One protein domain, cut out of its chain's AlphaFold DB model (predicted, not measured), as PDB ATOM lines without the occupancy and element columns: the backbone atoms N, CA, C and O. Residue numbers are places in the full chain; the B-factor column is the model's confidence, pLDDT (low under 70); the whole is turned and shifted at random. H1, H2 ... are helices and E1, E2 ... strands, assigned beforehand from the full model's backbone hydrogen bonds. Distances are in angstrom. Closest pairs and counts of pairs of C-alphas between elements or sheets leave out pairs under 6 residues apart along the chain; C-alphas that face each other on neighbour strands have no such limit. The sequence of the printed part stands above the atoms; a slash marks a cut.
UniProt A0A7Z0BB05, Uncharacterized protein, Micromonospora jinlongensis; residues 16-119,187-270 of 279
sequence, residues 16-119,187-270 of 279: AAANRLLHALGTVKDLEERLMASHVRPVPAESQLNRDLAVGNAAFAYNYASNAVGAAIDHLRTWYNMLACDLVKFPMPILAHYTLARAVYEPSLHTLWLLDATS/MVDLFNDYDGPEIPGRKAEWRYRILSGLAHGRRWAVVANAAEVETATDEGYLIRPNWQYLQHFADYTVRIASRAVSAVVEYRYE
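What this domain is: This is residues 16 to 119 and 187 to 270 of the 279 residues of an uncharacterized protein of Micromonospora jinlongensis (UniProt A0A7Z0BB05). Long helices lie side by side in an elongated bundle: H4, H5 and H9 pack together, and H1 and H2, one after the other nearly in line, run along H4 and H9. H6 and H7 pack on H5, H3 lies at one end of the long axis, and the strand hairpin E1 E2 makes the other end, with H8 beside it. The printed part has 188 residues, with nine named helices and two named strands in the order H1 to H8, E1, E2, H9; the sheet, E1 - E2, is antiparallel and the class is mostly helix. The whole is compact, with a radius of gyration of the C-alphas of 18.4 A, and spans 65 by 37 by 28 A.

Where its parts are: H1, residues 16 to 25, begins with C-alpha 16 at (177.849, 179.127, 241.438) and is 14.4 A long. H2 is residues 28 to 40, 18.8 A, and H3 residues 48 to 53. H4, residues 58 to 84, is 38.8 A long, and H5, residues 94 to 114, is 31.7 A. Then come H6, residues 187 to 195, H7, residues 205 to 215, 15.3 A, and H8, residues 219 to 225. E1 is residues 226 to 233, 17.0 A, and E2 residues 236 to 241, 15.6 A. H9, residues 243 to 269, is 38.7 A long and ends with C-alpha 269 at (194.133, 202.863, 269.354).

How they stand to each other: H1, H2, H4, H5 and H9 form a bundle, helices side by side. H4 and H9, the hubs, touch five helices each. H4 and H5 are a helical hairpin and touch, C-alphas of Ala 72 and Val 104 closest at 4.1 A, at a shallow tilt of 22 degrees, opposite ways. H5 touches H9, Ser 108 to Ala 260 at 5.2 A between C-alphas, the same way. H1 touches H9 with closest C-alphas Ala 24 and Asp 251, 5.6 A apart; H2 touches H9 at Ser 38 and Val 265, 5.9 A. H3 touches H9 at Leu 49 and Arg 268, 5.1 A, a steep tilt of 66 degrees. H6 touches H5 about perpendicular, at 75 degrees, its Leu 190 and Leu 109 closest at 6.1 A. H7 touches H8, Gly 213 to Ala 221 at 5.1 A. E1 and E2 are an antiparallel hairpin, with N 227 and O 240 3.0 A apart, within hydrogen-bond range. Every O i to N i+4 pair is within range in the helices except H5, with 15 of 17.

The domain as a whole: The C-alphas farthest apart, Ala 45 and Asp 234, are 65.6 A apart. Residues 120 to 186 are not printed, and C-alphas 119 and 187 are 18.7 A apart across this cut. Of the links printed whole, none is long. Mean pLDDT of the printed part is 88.3; residues 86 to 90, 197 to 199, 227 to 239 and 241 are under 70.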
ATOM      1  N   ALA A  16     176.761 178.218 241.774       84.19
ATOM      2  CA  ALA A  16     177.849 179.127 241.438       84.19
ATOM      3  C   ALA A  16     177.604 180.544 241.990       84.19
ATOM      4  O   ALA A  16     178.529 181.165 242.517       84.19
ATOM      5  N   ALA A  17     176.373 181.057 241.906       81.50
ATOM      6  CA  ALA A  17     175.988 182.321 242.532       81.50
ATOM      7  C   ALA A  17     176.074 182.261 244.066       81.50
ATOM      8  O   ALA A  17     176.602 183.194 244.673       81.50
ATOM      9  N   ALA A  18     175.636 181.155 244.677       82.25
ATOM     10  CA  ALA A  18     175.743 180.924 246.117       82.25
ATOM     11  C   ALA A  18     177.200 181.006 246.582       82.25
ATOM     12  O   ALA A  18     177.521 181.756 247.500       82.25
ATOM     13  N   ASN A  19     178.095 180.298 245.890       86.88
ATOM     14  CA  ASN A  19     179.517 180.268 246.217       86.88
ATOM     15  C   ASN A  19     180.185 181.640 246.071       86.88
ATOM     16  O   ASN A  19     181.027 181.997 246.891       86.88
ATOM     17  N   ARG A  20     179.798 182.443 245.069       87.75
ATOM     18  CA  ARG A  20     180.307 183.819 244.931       87.75
ATOM     19  C   ARG A  20     179.847 184.724 246.074       87.75
ATOM     20  O   ARG A  20     180.657 185.486 246.592       87.75
ATOM     21  N   LEU A  21     178.585 184.617 246.495       88.50
ATOM     22  CA  LEU A  21     178.076 185.359 247.655       88.50
ATOM     23  C   LEU A  21     178.764 184.925 248.952       88.50
ATOM     24  O   LEU A  21     179.173 185.772 249.740       88.50
ATOM     25  N   LEU A  22     178.939 183.618 249.151       90.81
ATOM     26  CA  LEU A  22     179.669 183.072 250.296       90.81
ATOM     27  C   LEU A  22     181.113 183.562 250.340       90.81
ATOM     28  O   LEU A  22     181.593 183.934 251.406       90.81
ATOM     29  N   HIS A  23     181.787 183.606 249.191       91.25
ATOM     30  CA  HIS A  23     183.134 184.149 249.092       91.25
ATOM     31  C   HIS A  23     183.176 185.636 249.473       91.25
ATOM     32  O   HIS A  23     184.017 186.029 250.276       91.25
ATOM     33  N   ALA A  24     182.255 186.455 248.950       90.62
ATOM     34  CA  ALA A  24     182.167 187.880 249.290       90.62
ATOM     35  C   ALA A  24     181.984 188.104 250.802       90.62
ATOM     36  O   ALA A  24     182.652 188.947 251.395       90.62
ATOM     37  N   LEU A  25     181.117 187.308 251.436       93.44
ATOM     38  CA  LEU A  25     180.799 187.390 252.865       93.44
ATOM     39  C   LEU A  25     181.819 186.683 253.774       93.44
ATOM     40  O   LEU A  25     181.739 186.815 254.996       93.44
ATOM     41  N   GLY A  26     182.772 185.940 253.208       92.25
ATOM     42  CA  GLY A  26     183.689 185.067 253.947       92.25
ATOM     43  C   GLY A  26     184.613 185.787 254.931       92.25
ATOM     44  O   GLY A  26     185.170 185.151 255.820       92.25
ATOM     45  N   THR A  27     184.737 187.111 254.826       93.88
ATOM     46  CA  THR A  27     185.557 187.945 255.719       93.88
ATOM     47  C   THR A  27     184.862 188.306 257.033       93.88
ATOM     48  O   THR A  27     185.482 188.919 257.900       93.88
ATOM     49  N   VAL A  28     183.584 187.943 257.219       95.19
ATOM     50  CA  VAL A  28     182.808 188.332 258.410       95.19
ATOM     51  C   VAL A  28     183.474 187.903 259.719       95.19
ATOM     52  O   VAL A  28     183.483 188.672 260.678       95.19
ATOM     53  N   LYS A  29     184.083 186.712 259.740       95.75
ATOM     54  CA  LYS A  29     184.783 186.193 260.917       95.75
ATOM     55  C   LYS A  29     185.986 187.066 261.281       95.75
ATOM     56  O   LYS A  29     186.133 187.437 262.439       95.75
ATOM     57  N   ASP A  30     186.787 187.460 260.295       97.38
ATOM     58  CA  ASP A  30     187.953 188.320 260.515       97.38
ATOM     59  C   ASP A  30     187.531 189.703 261.039       97.38
ATOM     60  O   ASP A  30     188.200 190.290 261.890       97.38
ATOM     61  N   LEU A  31     186.401 190.237 260.554       97.94
ATOM     62  CA  LEU A  31     185.835 191.494 261.053       97.94
ATOM     63  C   LEU A  31     185.380 191.376 262.513       97.94
ATOM     64  O   LEU A  31     185.671 192.269 263.311       97.94
ATOM     65  N   GLU A  32     184.703 190.279 262.863       97.38
ATOM     66  CA  GLU A  32     184.272 189.983 264.232       97.38
ATOM     67  C   GLU A  32     185.476 189.873 265.177       97.38
ATOM     68  O   GLU A  32     185.529 190.567 266.194       97.38
ATOM     69  N   GLU A  33     186.483 189.080 264.809       97.56
ATOM     70  CA  GLU A  33     187.702 188.894 265.600       97.56
ATOM     71  C   GLU A  33     188.456 190.213 265.803       97.56
ATOM     72  O   GLU A  33     188.874 190.521 266.924       97.56
ATOM     73  N   ARG A  34     188.572 191.045 264.758       97.38
ATOM     74  CA  ARG A  34     189.180 192.383 264.856       97.38
ATOM     75  C   ARG A  34     188.416 193.290 265.819       97.38
ATOM     76  O   ARG A  34     189.044 193.932 266.665       97.38
ATOM     77  N   LEU A  35     187.084 193.346 265.722       96.75
ATOM     78  CA  LEU A  35     186.265 194.167 266.617       96.75
ATOM     79  C   LEU A  35     186.365 193.675 268.069       96.75
ATOM     80  O   LEU A  35     186.588 194.478 268.975       96.75
ATOM     81  N   MET A  36     186.278 192.363 268.299       96.50
ATOM     82  CA  MET A  36     186.404 191.765 269.633       96.50
ATOM     83  C   MET A  36     187.783 192.022 270.249       96.50
ATOM     84  O   MET A  36     187.873 192.483 271.390       96.50
ATOM     85  N   ALA A  37     188.858 191.807 269.487       95.69
ATOM     86  CA  ALA A  37     190.226 192.103 269.916       95.69
ATOM     87  C   ALA A  37     190.416 193.592 270.264       95.69
ATOM     88  O   ALA A  37     191.248 193.956 271.102       95.69
ATOM     89  N   SER A  38     189.632 194.473 269.640       94.56
ATOM     90  CA  SER A  38     189.619 195.894 269.965       94.56
ATOM     91  C   SER A  38     188.968 196.195 271.317       94.56
ATOM     92  O   SER A  38     189.388 197.138 271.972       94.56
ATOM     93  N   HIS A  39     187.998 195.409 271.784       93.31
ATOM     94  CA  HIS A  39     187.308 195.679 273.050       93.31
ATOM     95  C   HIS A  39     188.035 195.127 274.278       93.31
ATOM     96  O   HIS A  39     187.902 195.697 275.359       93.31
ATOM     97  N   VAL A  40     188.826 194.062 274.118       93.81
ATOM     98  CA  VAL A  40     189.522 193.407 275.241       93.81
ATOM     99  C   VAL A  40     190.797 194.122 275.688       93.81
ATOM    100  O   VAL A  40     191.215 193.948 276.831       93.81
ATOM    101  N   ARG A  41     191.438 194.920 274.821       91.06
ATOM    102  CA  ARG A  41     192.658 195.649 275.203       91.06
ATOM    103  C   ARG A  41     192.301 196.991 275.871       91.06
ATOM    104  O   ARG A  41     191.304 197.624 275.490       91.06
ATOM    105  N   PRO A  42     193.096 197.440 276.861       93.44
ATOM    106  CA  PRO A  42     192.950 198.771 277.443       93.44
ATOM    107  C   PRO A  42     193.055 199.865 276.377       93.44
ATOM    108  O   PRO A  42     193.794 199.717 275.405       93.44
ATOM    109  N   VAL A  43     192.324 200.962 276.569       94.00
ATOM    110  CA  VAL A  43     192.419 202.146 275.704       94.00
ATOM    111  C   VAL A  43     193.757 202.851 275.986       94.00
ATOM    112  O   VAL A  43     193.993 203.205 277.144       94.00
ATOM    113  N   PRO A  44     194.638 203.060 274.988       94.50
ATOM    114  CA  PRO A  44     195.887 203.798 275.183       94.50
ATOM    115  C   PRO A  44     195.634 205.259 275.569       94.50
ATOM    116  O   PRO A  44     194.684 205.880 275.079       94.50
ATOM    117  N   ALA A  45     196.497 205.831 276.409       93.19
ATOM    118  CA  ALA A  45     196.334 207.194 276.920       93.19
ATOM    119  C   ALA A  45     196.423 208.260 275.808       93.19
ATOM    120  O   ALA A  45     195.785 209.309 275.877       93.19
ATOM    121  N   GLU A  46     197.198 207.970 274.770       92.69
ATOM    122  CA  GLU A  46     197.456 208.815 273.611       92.69
ATOM    123  C   GLU A  46     196.391 208.712 272.509       92.69
ATOM    124  O   GLU A  46     196.404 209.535 271.583       92.69
ATOM    125  N   SER A  47     195.482 207.735 272.608       93.44
ATOM    126  CA  SER A  47     194.443 207.480 271.606       93.44
ATOM    127  C   SER A  47     193.473 208.650 271.453       93.44
ATOM    128  O   SER A  47     193.236 209.416 272.395       93.44
ATOM    129  N   GLN A  48     192.868 208.775 270.271       91.94
ATOM    130  CA  GLN A  48     191.829 209.780 270.046       91.94
ATOM    131  C   GLN A  48     190.628 209.583 270.986       91.94
ATOM    132  O   GLN A  48     190.136 210.567 271.543       91.94
ATOM    133  N   LEU A  49     190.198 208.337 271.214       93.56
ATOM    134  CA  LEU A  49     189.135 208.020 272.167       93.56
ATOM    135  C   LEU A  49     189.450 208.564 273.564       93.56
ATOM    136  O   LEU A  49     188.615 209.255 274.135       93.56
ATOM    137  N   ASN A  50     190.640 208.303 274.116       92.25
ATOM    138  CA  ASN A  50     190.973 208.760 275.468       92.25
ATOM    139  C   ASN A  50     190.960 210.294 275.592       92.25
ATOM    140  O   ASN A  50     190.494 210.832 276.595       92.25
ATOM    141  N   ARG A  51     191.416 211.006 274.552       88.62
ATOM    142  CA  ARG A  51     191.364 212.478 274.508       88.62
ATOM    143  C   ARG A  51     189.933 212.996 274.488       88.62
ATOM    144  O   ARG A  51     189.618 213.933 275.213       88.62
ATOM    145  N   ASP A  52     189.080 212.386 273.673       89.75
ATOM    146  CA  ASP A  52     187.694 212.821 273.549       89.75
ATOM    147  C   ASP A  52     186.884 212.445 274.808       89.75
ATOM    148  O   ASP A  52     186.038 213.221 275.242       89.75
ATOM    149  N   LEU A  53     187.183 211.312 275.462       87.50
ATOM    150  CA  LEU A  53     186.571 210.911 276.739       87.50
ATOM    151  C   LEU A  53     186.855 211.893 277.882       87.50
ATOM    152  O   LEU A  53     186.045 212.010 278.799       87.50
ATOM    153  N   ALA A  54     187.985 212.604 277.839       82.62
ATOM    154  CA  ALA A  54     188.306 213.629 278.827       82.62
ATOM    155  C   ALA A  54     187.439 214.895 278.683       82.62
ATOM    156  O   ALA A  54     187.462 215.753 279.565       82.62
ATOM    157  N   VAL A  55     186.692 215.036 277.578       73.31
ATOM    158  CA  VAL A  55     185.981 216.266 277.217       73.31
ATOM    159  C   VAL A  55     184.549 215.943 276.768       73.31
ATOM    160  O   VAL A  55     184.264 215.762 275.588       73.31
ATOM    161  N   GLY A  56     183.614 215.909 277.718       70.56
ATOM    162  CA  GLY A  56     182.174 215.857 277.432       70.56
ATOM    163  C   GLY A  56     181.650 214.485 276.978       70.56
ATOM    164  O   GLY A  56     182.099 213.437 277.435       70.56
ATOM    165  N   ASN A  57     180.646 214.485 276.094       78.81
ATOM    166  CA  ASN A  57     179.845 213.299 275.752       78.81
ATOM    167  C   ASN A  57     180.407 212.428 274.605       78.81
ATOM    168  O   ASN A  57     179.674 211.698 273.933       78.81
ATOM    169  N   ALA A  58     181.715 212.475 274.343       77.56
ATOM    170  CA  ALA A  58     182.320 211.642 273.297       77.56
ATOM    171  C   ALA A  58     182.195 210.134 273.571       77.56
ATOM    172  O   ALA A  58     182.154 209.330 272.636       77.56
ATOM    173  N   ALA A  59     182.071 209.755 274.847       86.31
ATOM    174  CA  ALA A  59     181.807 208.381 275.260       86.31
ATOM    175  C   ALA A  59     180.570 207.809 274.557       86.31
ATOM    176  O   ALA A  59     180.593 206.662 274.108       86.31
ATOM    177  N   PHE A  60     179.509 208.610 274.411       92.75
ATOM    178  CA  PHE A  60     178.293 208.160 273.749       92.75
ATOM    179  C   PHE A  60     178.519 207.893 272.259       92.75
ATOM    180  O   PHE A  60     178.103 206.844 271.769       92.75
ATOM    181  N   ALA A  61     179.208 208.792 271.544       94.50
ATOM    182  CA  ALA A  61     179.502 208.610 270.120       94.50
ATOM    183  C   ALA A  61     180.244 207.290 269.869       94.50
ATOM    184  O   ALA A  61     179.837 206.505 269.012       94.50
ATOM    185  N   TYR A  62     181.283 207.014 270.664       95.62
ATOM    186  CA  TYR A  62     182.036 205.766 270.578       95.62
ATOM    187  C   TYR A  62     181.196 204.538 270.936       95.62
ATOM    188  O   TYR A  62     181.170 203.574 270.173       95.62
ATOM    189  N   ASN A  63     180.486 204.569 272.067       95.44
ATOM    190  CA  ASN A  63     179.676 203.436 272.518       95.44
ATOM    191  C   ASN A  63     178.572 203.103 271.510       95.44
ATOM    192  O   ASN A  63     178.351 201.934 271.197       95.44
ATOM    193  N   TYR A  64     177.911 204.123 270.956       96.88
ATOM    194  CA  TYR A  64     176.926 203.934 269.899       96.88
ATOM    195  C   TYR A  64     177.571 203.335 268.648       96.88
ATOM    196  O   TYR A  64     177.078 202.336 268.136       96.88
ATOM    197  N   ALA A  65     178.683 203.902 268.171       97.94
ATOM    198  CA  ALA A  65     179.377 203.429 266.975       97.94
ATOM    199  C   ALA A  65     179.887 201.981 267.112       97.94
ATOM    200  O   ALA A  65     179.782 201.200 266.167       97.94
ATOM    201  N   SER A  66     180.393 201.617 268.294       97.56
ATOM    202  CA  SER A  66     180.826 200.262 268.647       97.56
ATOM    203  C   SER A  66     179.652 199.273 268.647       97.56
ATOM    204  O   SER A  66     179.716 198.230 267.992       97.56
ATOM    205  N   ASN A  67     178.536 199.625 269.291       97.88
ATOM    206  CA  ASN A  67     177.331 198.793 269.289       97.88
ATOM    207  C   ASN A  67     176.728 198.657 267.883       97.88
ATOM    208  O   ASN A  67     176.334 197.563 267.480       97.88
ATOM    209  N   ALA A  68     176.684 199.753 267.122       98.19
ATOM    210  CA  ALA A  68     176.165 199.781 265.761       98.19
ATOM    211  C   ALA A  68     176.970 198.856 264.839       98.19
ATOM    212  O   ALA A  68     176.382 198.023 264.150       98.19
ATOM    213  N   VAL A  69     178.308 198.926 264.865       98.19
ATOM    214  CA  VAL A  69     179.133 198.019 264.052       98.19
ATOM    215  C   VAL A  69     179.040 196.569 264.539       98.19
ATOM    216  O   VAL A  69     179.052 195.656 263.720       98.19
ATOM    217  N   GLY A  70     178.859 196.338 265.844       98.25
ATOM    218  CA  GLY A  70     178.564 195.008 266.384       98.25
ATOM    219  C   GLY A  70     177.278 194.412 265.797       98.25
ATOM    220  O   GLY A  70     177.289 193.280 265.315       98.25
ATOM    221  N   ALA A  71     176.194 195.192 265.750       98.25
ATOM    222  CA  ALA A  71     174.942 194.787 265.104       98.25
ATOM    223  C   ALA A  71     175.114 194.563 263.588       98.25
ATOM    224  O   ALA A  71     174.572 193.610 263.031       98.25
ATOM    225  N   ALA A  72     175.917 195.399 262.920       98.50
ATOM    226  CA  ALA A  72     176.243 195.227 261.507       98.50
ATOM    227  C   ALA A  72     176.952 193.881 261.245       98.50
ATOM    228  O   ALA A  72     176.593 193.157 260.317       98.50
ATOM    229  N   ILE A  73     177.922 193.505 262.082       98.44
ATOM    230  CA  ILE A  73     178.610 192.209 261.980       98.44
ATOM    231  C   ILE A  73     177.646 191.051 262.246       98.44
ATOM    232  O   ILE A  73     177.686 190.060 261.519       98.44
ATOM    233  N   ASP A  74     176.746 191.172 263.224       98.31
ATOM    234  CA  ASP A  74     175.744 190.134 263.495       98.31
ATOM    235  C   ASP A  74     174.821 189.884 262.287       98.31
ATOM    236  O   ASP A  74     174.565 188.734 261.912       98.31
ATOM    237  N   HIS A  75     174.400 190.946 261.592       98.25
ATOM    238  CA  HIS A  75     173.634 190.829 260.349       98.25
ATOM    239  C   HIS A  75     174.447 190.223 259.196       98.25
ATOM    240  O   HIS A  75     173.922 189.370 258.474       98.25
ATOM    241  N   LEU A  76     175.727 190.587 259.036       96.94
ATOM    242  CA  LEU A  76     176.618 189.932 258.065       96.94
ATOM    243  C   LEU A  76     176.779 188.442 258.367       96.94
ATOM    244  O   LEU A  76     176.710 187.617 257.457       96.94
ATOM    245  N   ARG A  77     176.957 188.089 259.642       96.44
ATOM    246  CA  ARG A  77     177.118 186.705 260.089       96.44
ATOM    247  C   ARG A  77     175.847 185.910 259.845       96.44
ATOM    248  O   ARG A  77     175.918 184.784 259.366       96.44
ATOM    249  N   THR A  78     174.689 186.506 260.115       94.88
ATOM    250  CA  THR A  78     173.387 185.918 259.789       94.88
ATOM    251  C   THR A  78     173.278 185.649 258.289       94.88
ATOM    252  O   THR A  78     172.922 184.542 257.890       94.88
ATOM    253  N   TRP A  79     173.653 186.620 257.452       94.00
ATOM    254  CA  TRP A  79     173.638 186.458 256.000       94.00
ATOM    255  C   TRP A  79     174.572 185.331 255.540       94.00
ATOM    256  O   TRP A  79     174.142 184.448 254.793       94.00
ATOM    257  N   TYR A  80     175.813 185.312 256.028       93.75
ATOM    258  CA  TYR A  80     176.778 184.252 255.739       93.75
ATOM    259  C   TYR A  80     176.255 182.874 256.169       93.75
ATOM    260  O   TYR A  80     176.195 181.959 255.352       93.75
ATOM    261  N   ASN A  81     175.814 182.732 257.422       91.31
ATOM    262  CA  ASN A  81     175.367 181.457 257.980       91.31
ATOM    263  C   ASN A  81     174.156 180.905 257.235       91.31
ATOM    264  O   ASN A  81     174.126 179.722 256.919       91.31
ATOM    265  N   MET A  82     173.176 181.746 256.903       87.94
ATOM    266  CA  MET A  82     172.009 181.286 256.154       87.94
ATOM    267  C   MET A  82     172.347 180.862 254.718       87.94
ATOM    268  O   MET A  82     171.661 180.002 254.176       87.94
ATOM    269  N   LEU A  83     173.379 181.446 254.097       86.00
ATOM    270  CA  LEU A  83     173.886 180.998 252.796       86.00
ATOM    271  C   LEU A  83     174.736 179.723 252.895       86.00
ATOM    272  O   LEU A  83     174.765 178.939 251.951       86.00
ATOM    273  N   ALA A  84     175.461 179.551 254.001       85.94
ATOM    274  CA  ALA A  84     176.348 178.413 254.227       85.94
ATOM    275  C   ALA A  84     175.576 177.171 254.697       85.94
ATOM    276  O   ALA A  84     175.982 176.040 254.424       85.94
ATOM    277  N   CYS A  85     174.456 177.372 255.393       81.19
ATOM    278  CA  CYS A  85     173.475 176.329 255.645       81.19
ATOM    279  C   CYS A  85     172.858 175.865 254.320       81.19
ATOM    280  O   CYS A  85     172.714 176.642 253.386       81.19
ATOM    281  N   ASP A  86     172.498 174.583 254.255       66.81
ATOM    282  CA  ASP A  86     171.948 173.918 253.072       66.81
ATOM    283  C   ASP A  86     170.807 174.735 252.425       66.81
ATOM    284  O   ASP A  86     169.651 174.658 252.843       66.81
ATOM    285  N   LEU A  87     171.151 175.513 251.390       66.19
ATOM    286  CA  LEU A  87     170.230 176.382 250.650       66.19
ATOM    287  C   LEU A  87     169.144 175.605 249.905       66.19
ATOM    288  O   LEU A  87     168.140 176.192 249.502       66.19
ATOM    289  N   VAL A  88     169.337 174.295 249.712       62.97
ATOM    290  CA  VAL A  88     168.317 173.412 249.140       62.97
ATOM    291  C   VAL A  88     167.255 173.103 250.196       62.97
ATOM    292  O   VAL A  88     166.070 173.069 249.874       62.97
ATOM    293  N   LYS A  89     167.652 172.930 251.463       62.09
ATOM    294  CA  LYS A  89     166.719 172.692 252.579       62.09
ATOM    295  C   LYS A  89     166.103 173.967 253.144       62.09
ATOM    296  O   LYS A  89     164.954 173.934 253.577       62.09
ATOM    297  N   PHE A  90     166.844 175.071 253.140       63.00
ATOM    298  CA  PHE A  90     166.420 176.343 253.723       63.00
ATOM    299  C   PHE A  90     166.652 177.494 252.738       63.00
ATOM    300  O   PHE A  90     167.552 178.312 252.938       63.00
ATOM    301  N   PRO A  91     165.862 177.570 251.649       70.50
ATOM    302  CA  PRO A  91     166.015 178.638 250.676       70.50
ATOM    303  C   PRO A  91     165.725 179.991 251.335       70.50
ATOM    304  O   PRO A  91     164.652 180.213 251.898       70.50
ATOM    305  N   MET A  92     166.681 180.916 251.249       78.88
ATOM    306  CA  MET A  92     166.473 182.280 251.722       78.88
ATOM    307  C   MET A  92     165.553 183.035 250.746       78.88
ATOM    308  O   MET A  92     165.825 183.050 249.541       78.88
ATOM    309  N   PRO A  93     164.490 183.708 251.227       83.81
ATOM    310  CA  PRO A  93     163.694 184.588 250.384       83.81
ATOM    311  C   PRO A  93     164.557 185.697 249.781       83.81
ATOM    312  O   PRO A  93     165.338 186.338 250.481       83.81
ATOM    313  N   ILE A  94     164.376 185.986 248.494       80.94
ATOM    314  CA  ILE A  94     165.291 186.872 247.766       80.94
ATOM    315  C   ILE A  94     165.403 188.290 248.353       80.94
ATOM    316  O   ILE A  94     166.480 188.883 248.369       80.94
ATOM    317  N   LEU A  95     164.306 188.831 248.889       86.69
ATOM    318  CA  LEU A  95     164.287 190.159 249.512       86.69
ATOM    319  C   LEU A  95     165.010 190.197 250.870       86.69
ATOM    320  O   LEU A  95     165.421 191.273 251.317       86.69
ATOM    321  N   ALA A  96     165.211 189.044 251.514       90.44
ATOM    322  CA  ALA A  96     165.916 188.966 252.789       90.44
ATOM    323  C   ALA A  96     167.389 189.366 252.636       90.44
ATOM    324  O   ALA A  96     167.909 190.066 253.499       90.44
ATOM    325  N   HIS A  97     168.030 189.037 251.509       91.50
ATOM    326  CA  HIS A  97     169.410 189.454 251.255       91.50
ATOM    327  C   HIS A  97     169.575 190.979 251.262       91.50
ATOM    328  O   HIS A  97     170.489 191.502 251.890       91.50
ATOM    329  N   TYR A  98     168.664 191.713 250.618       93.00
ATOM    330  CA  TYR A  98     168.704 193.180 250.586       93.00
ATOM    331  C   TYR A  98     168.352 193.801 251.939       93.00
ATOM    332  O   TYR A  98     168.879 194.854 252.294       93.00
ATOM    333  N   THR A  99     167.491 193.136 252.712       95.44
ATOM    334  CA  THR A  99     167.170 193.541 254.085       95.44
ATOM    335  C   THR A  99     168.397 193.410 254.987       95.44
ATOM    336  O   THR A  99     168.738 194.359 255.685       95.44
ATOM    337  N   LEU A 100     169.103 192.276 254.910       96.50
ATOM    338  CA  LEU A 100     170.356 192.050 255.630       96.50
ATOM    339  C   LEU A 100     171.431 193.043 255.181       96.50
ATOM    340  O   LEU A 100     172.030 193.700 256.023       96.50
ATOM    341  N   ALA A 101     171.609 193.244 253.873       96.31
ATOM    342  CA  ALA A 101     172.552 194.229 253.342       96.31
ATOM    343  C   ALA A 101     172.295 195.638 253.900       96.31
ATOM    344  O   ALA A 101     173.216 196.300 254.375       96.31
ATOM    345  N   ARG A 102     171.031 196.084 253.908       96.69
ATOM    346  CA  ARG A 102     170.632 197.379 254.477       96.69
ATOM    347  C   ARG A 102     170.931 197.469 255.974       96.69
ATOM    348  O   ARG A 102     171.461 198.485 256.419       96.69
ATOM    349  N   ALA A 103     170.615 196.412 256.721       97.88
ATOM    350  CA  ALA A 103     170.829 196.335 258.163       97.88
ATOM    351  C   ALA A 103     172.316 196.353 258.558       97.88
ATOM    352  O   ALA A 103     172.642 196.686 259.689       97.88
ATOM    353  N   VAL A 104     173.225 196.048 257.630       98.25
ATOM    354  CA  VAL A 104     174.672 196.237 257.805       98.25
ATOM    355  C   VAL A 104     175.092 197.654 257.405       98.25
ATOM    356  O   VAL A 104     175.888 198.296 258.093       98.25
ATOM    357  N   TYR A 105     174.556 198.151 256.290       96.56
ATOM    358  CA  TYR A 105     174.919 199.434 255.694       96.56
ATOM    359  C   TYR A 105     174.635 200.631 256.605       96.56
ATOM    360  O   TYR A 105     175.529 201.434 256.863       96.56
ATOM    361  N   GLU A 106     173.399 200.754 257.087       97.62
ATOM    362  CA  GLU A 106     172.963 201.905 257.887       97.62
ATOM    363  C   GLU A 106     173.791 202.086 259.173       97.62
ATOM    364  O   GLU A 106     174.346 203.175 259.363       97.62
ATOM    365  N   PRO A 107     173.975 201.058 260.030       98.31
ATOM    366  CA  PRO A 107     174.832 201.206 261.201       98.31
ATOM    367  C   PRO A 107     176.299 201.452 260.836       98.31
ATOM    368  O   PRO A 107     176.938 202.277 261.485       98.31
ATOM    369  N   SER A 108     176.826 200.824 259.778       98.56
ATOM    370  CA  SER A 108     178.213 201.055 259.342       98.56
ATOM    371  C   SER A 108     178.454 202.512 258.935       98.56
ATOM    372  O   SER A 108     179.461 203.107 259.311       98.56
ATOM    373  N   LEU A 109     177.518 203.121 258.203       98.19
ATOM    374  CA  LEU A 109     177.611 204.526 257.800       98.19
ATOM    375  C   LEU A 109     177.481 205.479 258.991       98.19
ATOM    376  O   LEU A 109     178.207 206.470 259.063       98.19
ATOM    377  N   HIS A 110     176.607 205.171 259.952       98.19
ATOM    378  CA  HIS A 110     176.557 205.920 261.206       98.19
ATOM    379  C   HIS A 110     177.872 205.831 261.981       98.19
ATOM    380  O   HIS A 110     178.339 206.855 262.468       98.19
ATOM    381  N   THR A 111     178.490 204.650 262.063       98.56
ATOM    382  CA  THR A 111     179.807 204.466 262.689       98.56
ATOM    383  C   THR A 111     180.870 205.329 262.012       98.56
ATOM    384  O   THR A 111     181.592 206.048 262.700       98.56
ATOM    385  N   LEU A 112     180.927 205.327 260.676       98.19
ATOM    386  CA  LEU A 112     181.869 206.158 259.918       98.19
ATOM    387  C   LEU A 112     181.637 207.655 260.137       98.19
ATOM    388  O   LEU A 112     182.594 208.402 260.300       98.19
ATOM    389  N   TRP A 113     180.379 208.092 260.202       97.94
ATOM    390  CA  TRP A 113     180.043 209.478 260.512       97.94
ATOM    391  C   TRP A 113     180.373 209.868 261.949       97.94
ATOM    392  O   TRP A 113     180.864 210.964 262.193       97.94
ATOM    393  N   LEU A 114     180.131 209.000 262.926       97.44
ATOM    394  CA  LEU A 114     180.431 209.297 264.326       97.44
ATOM    395  C   LEU A 114     181.938 209.379 264.582       97.44
ATOM    396  O   LEU A 114     182.369 210.216 265.372       97.44
ATOM    397  N   LEU A 115     182.722 208.532 263.910       96.75
ATOM    398  CA  LEU A 115     184.153 208.345 264.161       96.75
ATOM    399  C   LEU A 115     185.044 208.832 263.016       96.75
ATOM    400  O   LEU A 115     186.188 208.405 262.898       96.75
ATOM    401  N   ASP A 116     184.530 209.722 262.172       95.56
ATOM    402  CA  ASP A 116     185.263 210.265 261.034       95.56
ATOM    403  C   ASP A 116     186.618 210.847 261.475       95.56
ATOM    404  O   ASP A 116     186.685 211.790 262.277       95.56
ATOM    405  N   ALA A 117     187.697 210.272 260.938       91.56
ATOM    406  CA  ALA A 117     189.073 210.626 261.270       91.56
ATOM    407  C   ALA A 117     189.427 212.070 260.881       91.56
ATOM    408  O   ALA A 117     190.329 212.666 261.466       91.56
ATOM    409  N   THR A 118     188.705 212.652 259.920       93.00
ATOM    410  CA  THR A 118     188.902 214.042 259.480       93.00
ATOM    411  C   THR A 118     188.180 215.057 260.362       93.00
ATOM    412  O   THR A 118     188.441 216.254 260.268       93.00
ATOM    413  N   SER A 119     187.270 214.599 261.223       93.19
ATOM    414  CA  SER A 119     186.511 215.479 262.105       93.19
ATOM    415  C   SER A 119     187.313 215.868 263.346       93.19
ATOM    416  O   SER A 119     188.197 215.153 263.820       93.19
ATOM    417  N   MET A 187     170.050 209.269 255.944       95.38
ATOM    418  CA  MET A 187     170.741 208.182 255.241       95.38
ATOM    419  C   MET A 187     171.219 208.559 253.837       95.38
ATOM    420  O   MET A 187     172.271 208.094 253.420       95.38
ATOM    421  N   VAL A 188     170.487 209.400 253.101       95.00
ATOM    422  CA  VAL A 188     170.899 209.813 251.748       95.00
ATOM    423  C   VAL A 188     172.234 210.554 251.797       95.00
ATOM    424  O   VAL A 188     173.136 210.227 251.024       95.00
ATOM    425  N   ASP A 189     172.376 211.489 252.737       95.12
ATOM    426  CA  ASP A 189     173.617 212.237 252.940       95.12
ATOM    427  C   ASP A 189     174.745 211.299 253.372       95.12
ATOM    428  O   ASP A 189     175.801 211.285 252.747       95.12
ATOM    429  N   LEU A 190     174.493 210.419 254.349       96.31
ATOM    430  CA  LEU A 190     175.505 209.464 254.805       96.31
ATOM    431  C   LEU A 190     176.009 208.539 253.693       96.31
ATOM    432  O   LEU A 190     177.209 208.291 253.609       96.31
ATOM    433  N   PHE A 191     175.127 208.044 252.822       94.75
ATOM    434  CA  PHE A 191     175.548 207.259 251.661       94.75
ATOM    435  C   PHE A 191     176.431 208.090 250.727       94.75
ATOM    436  O   PHE A 191     177.497 207.633 250.320       94.75
ATOM    437  N   ASN A 192     176.009 209.309 250.393       93.38
ATOM    438  CA  ASN A 192     176.763 210.173 249.489       93.38
ATOM    439  C   ASN A 192     178.153 210.530 250.040       93.38
ATOM    440  O   ASN A 192     179.113 210.516 249.270       93.38
ATOM    441  N   ASP A 193     178.260 210.782 251.343       92.69
ATOM    442  CA  ASP A 193     179.503 211.200 251.991       92.69
ATOM    443  C   ASP A 193     180.452 210.028 252.272       92.69
ATOM    444  O   ASP A 193     181.656 210.134 252.045       92.69
ATOM    445  N   TYR A 194     179.924 208.899 252.762       94.50
ATOM    446  CA  TYR A 194     180.755 207.820 253.302       94.50
ATOM    447  C   TYR A 194     180.834 206.579 252.422       94.50
ATOM    448  O   TYR A 194     181.819 205.861 252.535       94.50
ATOM    449  N   ASP A 195     179.880 206.300 251.535       90.12
ATOM    450  CA  ASP A 195     179.931 205.121 250.653       90.12
ATOM    451  C   ASP A 195     180.648 205.425 249.320       90.12
ATOM    452  O   ASP A 195     181.269 204.543 248.726       90.12
ATOM    453  N   GLY A 196     180.633 206.697 248.898       74.06
ATOM    454  CA  GLY A 196     181.360 207.222 247.738       74.06
ATOM    455  C   GLY A 196     180.775 206.820 246.369       74.06
ATOM    456  O   GLY A 196     180.086 205.797 246.235       74.06
ATOM    457  N   PRO A 197     181.013 207.619 245.308       66.31
ATOM    458  CA  PRO A 197     180.548 207.292 243.966       66.31
ATOM    459  C   PRO A 197     181.373 206.143 243.368       66.31
ATOM    460  O   PRO A 197     182.585 206.238 243.215       66.31
ATOM    461  N   GLU A 198     180.697 205.059 242.990       64.38
ATOM    462  CA  GLU A 198     181.286 203.939 242.235       64.38
ATOM    463  C   GLU A 198     181.503 204.295 240.760       64.38
ATOM    464  O   GLU A 198     182.473 203.877 240.135       64.38
ATOM    465  N   ILE A 199     180.567 205.067 240.207       69.12
ATOM    466  CA  ILE A 199     180.516 205.436 238.796       69.12
ATOM    467  C   ILE A 199     180.639 206.959 238.726       69.12
ATOM    468  O   ILE A 199     179.843 207.646 239.382       69.12
ATOM    469  N   PRO A 200     181.576 207.506 237.930       73.25
ATOM    470  CA  PRO A 200     181.662 208.943 237.702       73.25
ATOM    471  C   PRO A 200     180.294 209.528 237.330       73.25
ATOM    472  O   PRO A 200     179.617 209.042 236.425       73.25
ATOM    473  N   GLY A 201     179.858 210.551 238.066       76.25
ATOM    474  CA  GLY A 201     178.572 211.218 237.844       76.25
ATOM    475  C   GLY A 201     177.345 210.561 238.493       76.25
ATOM    476  O   GLY A 201     176.254 211.119 238.386       76.25
ATOM    477  N   ARG A 202     177.476 209.428 239.203       82.62
ATOM    478  CA  ARG A 202     176.362 208.801 239.941       82.62
ATOM    479  C   ARG A 202     176.556 208.907 241.457       82.62
ATOM    480  O   ARG A 202     177.531 208.404 242.004       82.62
ATOM    481  N   LYS A 203     175.583 209.511 242.145       88.00
ATOM    482  CA  LYS A 203     175.555 209.649 243.613       88.00
ATOM    483  C   LYS A 203     175.282 208.319 244.315       88.00
ATOM    484  O   LYS A 203     174.351 207.630 243.910       88.00
ATOM    485  N   ALA A 204     176.010 207.992 245.383       91.31
ATOM    486  CA  ALA A 204     175.875 206.728 246.122       91.31
ATOM    487  C   ALA A 204     174.467 206.472 246.701       91.31
ATOM    488  O   ALA A 204     174.092 205.317 246.910       91.31
ATOM    489  N   GLU A 205     173.646 207.514 246.881       92.88
ATOM    490  CA  GLU A 205     172.258 207.401 247.354       92.88
ATOM    491  C   GLU A 205     171.374 206.437 246.545       92.88
ATOM    492  O   GLU A 205     170.350 205.976 247.052       92.88
ATOM    493  N   TRP A 206     171.738 206.104 245.298       91.31
ATOM    494  CA  TRP A 206     171.000 205.103 244.525       91.31
ATOM    495  C   TRP A 206     170.964 203.745 245.246       91.31
ATOM    496  O   TRP A 206     169.921 203.087 245.231       91.31
ATOM    497  N   ARG A 207     172.056 203.355 245.929       91.69
ATOM    498  CA  ARG A 207     172.132 202.106 246.705       91.69
ATOM    499  C   ARG A 207     171.166 202.143 247.875       91.69
ATOM    500  O   ARG A 207     170.384 201.210 248.031       91.69
ATOM    501  N   TYR A 208     171.139 203.248 248.622       94.44
ATOM    502  CA  TYR A 208     170.162 203.448 249.694       94.44
ATOM    503  C   TYR A 208     168.726 203.298 249.189       94.44
ATOM    504  O   TYR A 208     167.935 202.551 249.764       94.44
ATOM    505  N   ARG A 209     168.388 203.976 248.084       94.81
ATOM    506  CA  ARG A 209     167.034 203.938 247.523       94.81
ATOM    507  C   ARG A 209     166.635 202.518 247.123       94.81
ATOM    508  O   ARG A 209     165.520 202.112 247.443       94.81
ATOM    509  N   ILE A 210     167.519 201.765 246.463       93.19
ATOM    510  CA  ILE A 210     167.249 200.374 246.067       93.19
ATOM    511  C   ILE A 210     167.118 199.460 247.290       93.19
ATOM    512  O   ILE A 210     166.116 198.757 247.401       93.19
ATOM    513  N   LEU A 211     168.064 199.505 248.235       94.12
ATOM    514  CA  LEU A 211     168.038 198.678 249.447       94.12
ATOM    515  C   LEU A 211     166.785 198.942 250.292       94.12
ATOM    516  O   LEU A 211     166.087 198.010 250.688       94.12
ATOM    517  N   SER A 212     166.455 200.215 250.522       95.12
ATOM    518  CA  SER A 212     165.246 200.622 251.246       95.12
ATOM    519  C   SER A 212     163.974 200.235 250.489       95.12
ATOM    520  O   SER A 212     163.031 199.691 251.069       95.12
ATOM    521  N   GLY A 213     163.955 200.447 249.170       94.62
ATOM    522  CA  GLY A 213     162.845 200.065 248.309       94.62
ATOM    523  C   GLY A 213     162.549 198.566 248.363       94.62
ATOM    524  O   GLY A 213     161.395 198.188 248.543       94.62
ATOM    525  N   LEU A 214     163.577 197.721 248.275       91.38
ATOM    526  CA  LEU A 214     163.442 196.264 248.338       91.38
ATOM    527  C   LEU A 214     163.045 195.778 249.738       91.38
ATOM    528  O   LEU A 214     162.132 194.961 249.845       91.38
ATOM    529  N   ALA A 215     163.635 196.335 250.802       91.25
ATOM    530  CA  ALA A 215     163.282 196.002 252.188       91.25
ATOM    531  C   ALA A 215     161.809 196.309 252.525       91.25
ATOM    532  O   ALA A 215     161.209 195.654 253.372       91.25
ATOM    533  N   HIS A 216     161.207 197.289 251.846       92.38
ATOM    534  CA  HIS A 216     159.801 197.666 252.020       92.38
ATOM    535  C   HIS A 216     158.882 197.191 250.882       92.38
ATOM    536  O   HIS A 216     157.762 197.689 250.762       92.38
ATOM    537  N   GLY A 217     159.339 196.277 250.015       88.38
ATOM    538  CA  GLY A 217     158.522 195.718 248.931       88.38
ATOM    539  C   GLY A 217     158.014 196.758 247.922       88.38
ATOM    540  O   GLY A 217     156.939 196.606 247.341       88.38
ATOM    541  N   ARG A 218     158.744 197.860 247.717       90.56
ATOM    542  CA  ARG A 218     158.340 198.925 246.793       90.56
ATOM    543  C   ARG A 218     158.411 198.416 245.355       90.56
ATOM    544  O   ARG A 218     159.483 198.064 244.868       90.56
ATOM    545  N   ARG A 219     157.277 198.472 244.647       86.31
ATOM    546  CA  ARG A 219     157.137 197.982 243.263       86.31
ATOM    547  C   ARG A 219     158.239 198.481 242.326       86.31
ATOM    548  O   ARG A 219     158.798 197.690 241.580       86.31
ATOM    549  N   TRP A 220     158.560 199.774 242.363       89.44
ATOM    550  CA  TRP A 220     159.580 200.347 241.477       89.44
ATOM    551  C   TRP A 220     160.969 199.738 241.719       89.44
ATOM    552  O   TRP A 220     161.706 199.521 240.765       89.44
ATOM    553  N   ALA A 221     161.314 199.427 242.973       90.12
ATOM    554  CA  ALA A 221     162.613 198.866 243.334       90.12
ATOM    555  C   ALA A 221     162.697 197.393 242.934       90.12
ATOM    556  O   ALA A 221     163.710 196.953 242.404       90.12
ATOM    557  N   VAL A 222     161.595 196.659 243.116       85.12
ATOM    558  CA  VAL A 222     161.442 195.288 242.621       85.12
ATOM    559  C   VAL A 222     161.650 195.229 241.107       85.12
ATOM    560  O   VAL A 222     162.472 194.448 240.639       85.12
ATOM    561  N   VAL A 223     160.958 196.088 240.351       83.69
ATOM    562  CA  VAL A 223     161.072 196.142 238.885       83.69
ATOM    563  C   VAL A 223     162.480 196.555 238.450       83.69
ATOM    564  O   VAL A 223     163.031 195.943 237.545       83.69
ATOM    565  N   ALA A 224     163.090 197.545 239.108       83.75
ATOM    566  CA  ALA A 224     164.444 198.001 238.786       83.75
ATOM    567  C   ALA A 224     165.538 196.952 239.071       83.75
ATOM    568  O   ALA A 224     166.614 197.017 238.483       83.75
ATOM    569  N   ASN A 225     165.279 196.012 239.984       80.38
ATOM    570  CA  ASN A 225     166.229 194.990 240.433       80.38
ATOM    571  C   ASN A 225     166.039 193.625 239.742       80.38
ATOM    572  O   ASN A 225     166.892 192.742 239.855       80.38
ATOM    573  N   ALA A 226     164.910 193.422 239.066       75.56
ATOM    574  CA  ALA A 226     164.582 192.160 238.424       75.56
ATOM    575  C   ALA A 226     165.408 191.956 237.144       75.56
ATOM    576  O   ALA A 226     165.499 192.851 236.305       75.56
ATOM    577  N   ALA A 227     165.988 190.764 236.980       64.44
ATOM    578  CA  ALA A 227     166.593 190.363 235.707       64.44
ATOM    579  C   ALA A 227     165.511 190.113 234.643       64.44
ATOM    580  O   ALA A 227     165.682 190.448 233.476       64.44
ATOM    581  N   GLU A 228     164.377 189.565 235.081       60.41
ATOM    582  CA  GLU A 228     163.164 189.380 234.295       60.41
ATOM    583  C   GLU A 228     161.961 189.672 235.199       60.41
ATOM    584  O   GLU A 228     161.921 189.228 236.353       60.41
ATOM    585  N   VAL A 229     160.992 190.423 234.674       60.62
ATOM    586  CA  VAL A 229     159.684 190.635 235.301       60.62
ATOM    587  C   VAL A 229     158.664 189.899 234.447       60.62
ATOM    588  O   VAL A 229     158.297 190.383 233.378       60.62
ATOM    589  N   GLU A 230     158.195 188.742 234.901       62.91
ATOM    590  CA  GLU A 230     156.983 188.161 234.328       62.91
ATOM    591  C   GLU A 230     155.797 188.962 234.883       62.91
ATOM    592  O   GLU A 230     155.595 189.066 236.098       62.91
ATOM    593  N   THR A 231     155.067 189.646 233.997       52.06
ATOM    594  CA  THR A 231     153.884 190.420 234.382       52.06
ATOM    595  C   THR A 231     152.811 189.488 234.925       52.06
ATOM    596  O   THR A 231     152.467 188.493 234.296       52.06
ATOM    597  N   ALA A 232     152.320 189.862 236.102       52.66
ATOM    598  CA  ALA A 232     151.456 189.103 236.985       52.66
ATOM    599  C   ALA A 232     150.189 188.523 236.328       52.66
ATOM    600  O   ALA A 232     149.482 189.208 235.585       52.66
ATOM    601  N   THR A 233     149.893 187.281 236.708       53.00
ATOM    602  CA  THR A 233     148.544 186.724 236.878       53.00
ATOM    603  C   THR A 233     147.895 187.321 238.146       53.00
ATOM    604  O   THR A 233     148.489 188.172 238.811       53.00
ATOM    605  N   ASP A 234     146.709 186.859 238.549       59.56
ATOM    606  CA  ASP A 234     146.013 187.289 239.781       59.56
ATOM    607  C   ASP A 234     146.788 186.997 241.099       59.56
ATOM    608  O   ASP A 234     146.329 187.348 242.185       59.56
ATOM    609  N   GLU A 235     147.978 186.386 241.024       56.59
ATOM    610  CA  GLU A 235     148.774 185.881 242.158       56.59
ATOM    611  C   GLU A 235     149.994 186.757 242.533       56.59
ATOM    612  O   GLU A 235     150.667 186.491 243.529       56.59
ATOM    613  N   GLY A 236     150.285 187.827 241.780       61.97
ATOM    614  CA  GLY A 236     151.401 188.749 242.053       61.97
ATOM    615  C   GLY A 236     152.606 188.607 241.110       61.97
ATOM    616  O   GLY A 236     152.509 188.034 240.029       61.97
ATOM    617  N   TYR A 237     153.748 189.205 241.478       61.62
ATOM    618  CA  TYR A 237     154.957 189.231 240.637       61.62
ATOM    619  C   TYR A 237     155.879 188.047 240.926       61.62
ATOM    620  O   TYR A 237     156.332 187.884 242.060       61.62
ATOM    621  N   LEU A 238     156.262 187.309 239.881       65.00
ATOM    622  CA  LEU A 238     157.387 186.381 239.947       65.00
ATOM    623  C   LEU A 238     158.674 187.143 239.603       65.00
ATOM    624  O   LEU A 238     158.842 187.649 238.493       65.00
ATOM    625  N   ILE A 239     159.570 187.282 240.581       67.06
ATOM    626  CA  ILE A 239     160.804 188.066 240.442       67.06
ATOM    627  C   ILE A 239     161.968 187.107 240.234       67.06
ATOM    628  O   ILE A 239     162.268 186.299 241.116       67.06
ATOM    629  N   ARG A 240     162.685 187.244 239.111       70.94
ATOM    630  CA  ARG A 240     163.996 186.605 238.959       70.94
ATOM    631  C   ARG A 240     165.088 187.535 239.479       70.94
ATOM    632  O   ARG A 240     165.258 188.629 238.927       70.94
ATOM    633  N   PRO A 241     165.832 187.145 240.529       69.88
ATOM    634  CA  PRO A 241     166.914 187.977 241.015       69.88
ATOM    635  C   PRO A 241     168.020 188.166 240.000       69.88
ATOM    636  O   PRO A 241     168.473 187.222 239.354       69.88
ATOM    637  N   ASN A 242     168.537 189.387 239.965       82.38
ATOM    638  CA  ASN A 242     169.819 189.658 239.358       82.38
ATOM    639  C   ASN A 242     170.947 189.289 240.342       82.38
ATOM    640  O   ASN A 242     171.342 190.088 241.192       82.38
ATOM    641  N   TRP A 243     171.466 188.062 240.236       82.06
ATOM    642  CA  TRP A 243     172.526 187.555 241.121       82.06
ATOM    643  C   TRP A 243     173.834 188.344 241.035       82.06
ATOM    644  O   TRP A 243     174.511 188.498 242.047       82.06
ATOM    645  N   GLN A 244     174.189 188.870 239.858       83.12
ATOM    646  CA  GLN A 244     175.380 189.718 239.704       83.12
ATOM    647  C   GLN A 244     175.236 191.010 240.505       83.12
ATOM    648  O   GLN A 244     176.185 191.480 241.133       83.12
ATOM    649  N   TYR A 245     174.028 191.565 240.505       84.44
ATOM    650  CA  TYR A 245     173.711 192.774 241.241       84.44
ATOM    651  C   TYR A 245     173.659 192.528 242.750       84.44
ATOM    652  O   TYR A 245     174.185 193.323 243.524       84.44
ATOM    653  N   LEU A 246     173.111 191.386 243.180       87.56
ATOM    654  CA  LEU A 246     173.169 190.994 244.585       87.56
ATOM    655  C   LEU A 246     174.612 190.777 245.067       87.56
ATOM    656  O   LEU A 246     174.957 191.198 246.167       87.56
ATOM    657  N   GLN A 247     175.462 190.168 244.236       88.50
ATOM    658  CA  GLN A 247     176.883 190.007 244.538       88.50
ATOM    659  C   GLN A 247     177.581 191.360 244.708       88.50
ATOM    660  O   GLN A 247     178.284 191.547 245.696       88.50
ATOM    661  N   HIS A 248     177.312 192.330 243.823       88.88
ATOM    662  CA  HIS A 248     177.825 193.692 243.995       88.88
ATOM    663  C   HIS A 248     177.411 194.269 245.349       88.88
ATOM    664  O   HIS A 248     178.256 194.785 246.074       88.88
ATOM    665  N   PHE A 249     176.134 194.150 245.732       91.50
ATOM    666  CA  PHE A 249     175.686 194.609 247.048       91.50
ATOM    667  C   PHE A 249     176.407 193.913 248.198       91.50
ATOM    668  O   PHE A 249     176.742 194.590 249.166       91.50
ATOM    669  N   ALA A 250     176.676 192.608 248.111       93.56
ATOM    670  CA  ALA A 250     177.436 191.894 249.134       93.56
ATOM    671  C   ALA A 250     178.861 192.461 249.275       93.56
ATOM    672  O   ALA A 250     179.254 192.831 250.381       93.56
ATOM    673  N   ASP A 251     179.587 192.640 248.168       93.00
ATOM    674  CA  ASP A 251     180.947 193.206 248.167       93.00
ATOM    675  C   ASP A 251     180.979 194.623 248.766       93.00
ATOM    676  O   ASP A 251     181.857 194.990 249.550       93.00
ATOM    677  N   TYR A 252     179.992 195.440 248.406       93.19
ATOM    678  CA  TYR A 252     179.792 196.790 248.925       93.19
ATOM    679  C   TYR A 252     179.497 196.810 250.428       93.19
ATOM    680  O   TYR A 252     180.119 197.556 251.186       93.19
ATOM    681  N   THR A 253     178.608 195.925 250.862       96.00
ATOM    682  CA  THR A 253     178.205 195.780 252.260       96.00
ATOM    683  C   THR A 253     179.372 195.318 253.136       96.00
ATOM    684  O   THR A 253     179.594 195.842 254.224       96.00
ATOM    685  N   VAL A 254     180.181 194.373 252.661       96.69
ATOM    686  CA  VAL A 254     181.372 193.915 253.389       96.69
ATOM    687  C   VAL A 254     182.425 195.017 253.464       96.69
ATOM    688  O   VAL A 254     183.031 195.236 254.512       96.69
ATOM    689  N   ARG A 255     182.618 195.771 252.377       96.00
ATOM    690  CA  ARG A 255     183.561 196.896 252.333       96.00
ATOM    691  C   ARG A 255     183.188 198.007 253.311       96.00
ATOM    692  O   ARG A 255     184.072 198.515 253.999       96.00
ATOM    693  N   ILE A 256     181.909 198.391 253.383       97.44
ATOM    694  CA  ILE A 256     181.473 199.461 254.291       97.44
ATOM    695  C   ILE A 256     181.560 199.021 255.756       97.44
ATOM    696  O   ILE A 256     182.043 199.792 256.583       97.44
ATOM    697  N   ALA A 257     181.221 197.763 256.060       98.19
ATOM    698  CA  ALA A 257     181.394 197.187 257.391       98.19
ATOM    699  C   ALA A 257     182.874 197.107 257.790       98.19
ATOM    700  O   ALA A 257     183.237 197.499 258.894       98.19
ATOM    701  N   SER A 258     183.749 196.674 256.877       98.00
ATOM    702  CA  SER A 258     185.197 196.629 257.112       98.00
ATOM    703  C   SER A 258     185.766 198.007 257.450       98.00
ATOM    704  O   SER A 258     186.509 198.148 258.421       98.00
ATOM    705  N   ARG A 259     185.352 199.048 256.714       97.88
ATOM    706  CA  ARG A 259     185.724 200.439 257.015       97.88
ATOM    707  C   ARG A 259     185.188 200.901 258.368       97.88
ATOM    708  O   ARG A 259     185.918 201.558 259.099       97.88
ATOM    709  N   ALA A 260     183.948 200.556 258.716       98.44
ATOM    710  CA  ALA A 260     183.368 200.892 260.015       98.44
ATOM    711  C   ALA A 260     184.114 200.209 261.177       98.44
ATOM    712  O   ALA A 260     184.391 200.853 262.187       98.44
ATOM    713  N   VAL A 261     184.505 198.938 261.016       98.56
ATOM    714  CA  VAL A 261     185.360 198.225 261.980       98.56
ATOM    715  C   VAL A 261     186.708 198.923 262.108       98.56
ATOM    716  O   VAL A 261     187.128 199.203 263.227       98.56
ATOM    717  N   SER A 262     187.364 199.249 260.990       98.00
ATOM    718  CA  SER A 262     188.618 200.008 261.011       98.00
ATOM    719  C   SER A 262     188.465 201.328 261.765       98.00
ATOM    720  O   SER A 262     189.223 201.548 262.696       98.00
ATOM    721  N   ALA A 263     187.429 202.126 261.489       97.56
ATOM    722  CA  ALA A 263     187.200 203.393 262.187       97.56
ATOM    723  C   ALA A 263     187.056 203.223 263.713       97.56
ATOM    724  O   ALA A 263     187.605 204.015 264.474       97.56
ATOM    725  N   VAL A 264     186.370 202.172 264.185       97.81
ATOM    726  CA  VAL A 264     186.273 201.868 265.628       97.81
ATOM    727  C   VAL A 264     187.629 201.492 266.223       97.81
ATOM    728  O   VAL A 264     187.965 201.948 267.318       97.81
ATOM    729  N   VAL A 265     188.408 200.659 265.525       97.12
ATOM    730  CA  VAL A 265     189.736 200.231 265.987       97.12
ATOM    731  C   VAL A 265     190.711 201.409 265.994       97.12
ATOM    732  O   VAL A 265     191.364 201.649 267.005       97.12
ATOM    733  N   GLU A 266     190.782 202.158 264.901       96.00
ATOM    734  CA  GLU A 266     191.675 203.304 264.720       96.00
ATOM    735  C   GLU A 266     191.358 204.393 265.744       96.00
ATOM    736  O   GLU A 266     192.234 204.793 266.503       96.00
ATOM    737  N   TYR A 267     190.088 204.778 265.896       95.56
ATOM    738  CA  TYR A 267     189.683 205.773 266.891       95.56
ATOM    739  C   TYR A 267     190.064 205.380 268.329       95.56
ATOM    740  O   TYR A 267     190.403 206.234 269.154       95.56
ATOM    741  N   ARG A 268     190.032 204.077 268.635       95.00
ATOM    742  CA  ARG A 268     190.389 203.546 269.954       95.00
ATOM    743  C   ARG A 268     191.895 203.453 270.194       95.00
ATOM    744  O   ARG A 268     192.293 203.558 271.350       95.00
ATOM    745  N   TYR A 269     192.714 203.210 269.171       93.50
ATOM    746  CA  TYR A 269     194.133 202.863 269.354       93.50
ATOM    747  C   TYR A 269     195.125 203.820 268.708       93.50
ATOM    748  O   TYR A 269     196.243 203.932 269.204       93.50
ATOM    749  N   GLU A 270     194.765 204.492 267.623       87.38
ATOM    750  CA  GLU A 270     195.691 205.376 266.932       87.38
ATOM    751  C   GLU A 270     195.829 206.702 267.677       87.38
ATOM    752  O   GLU A 270     194.858 207.312 268.147       87.38
TER     753      GLU A 270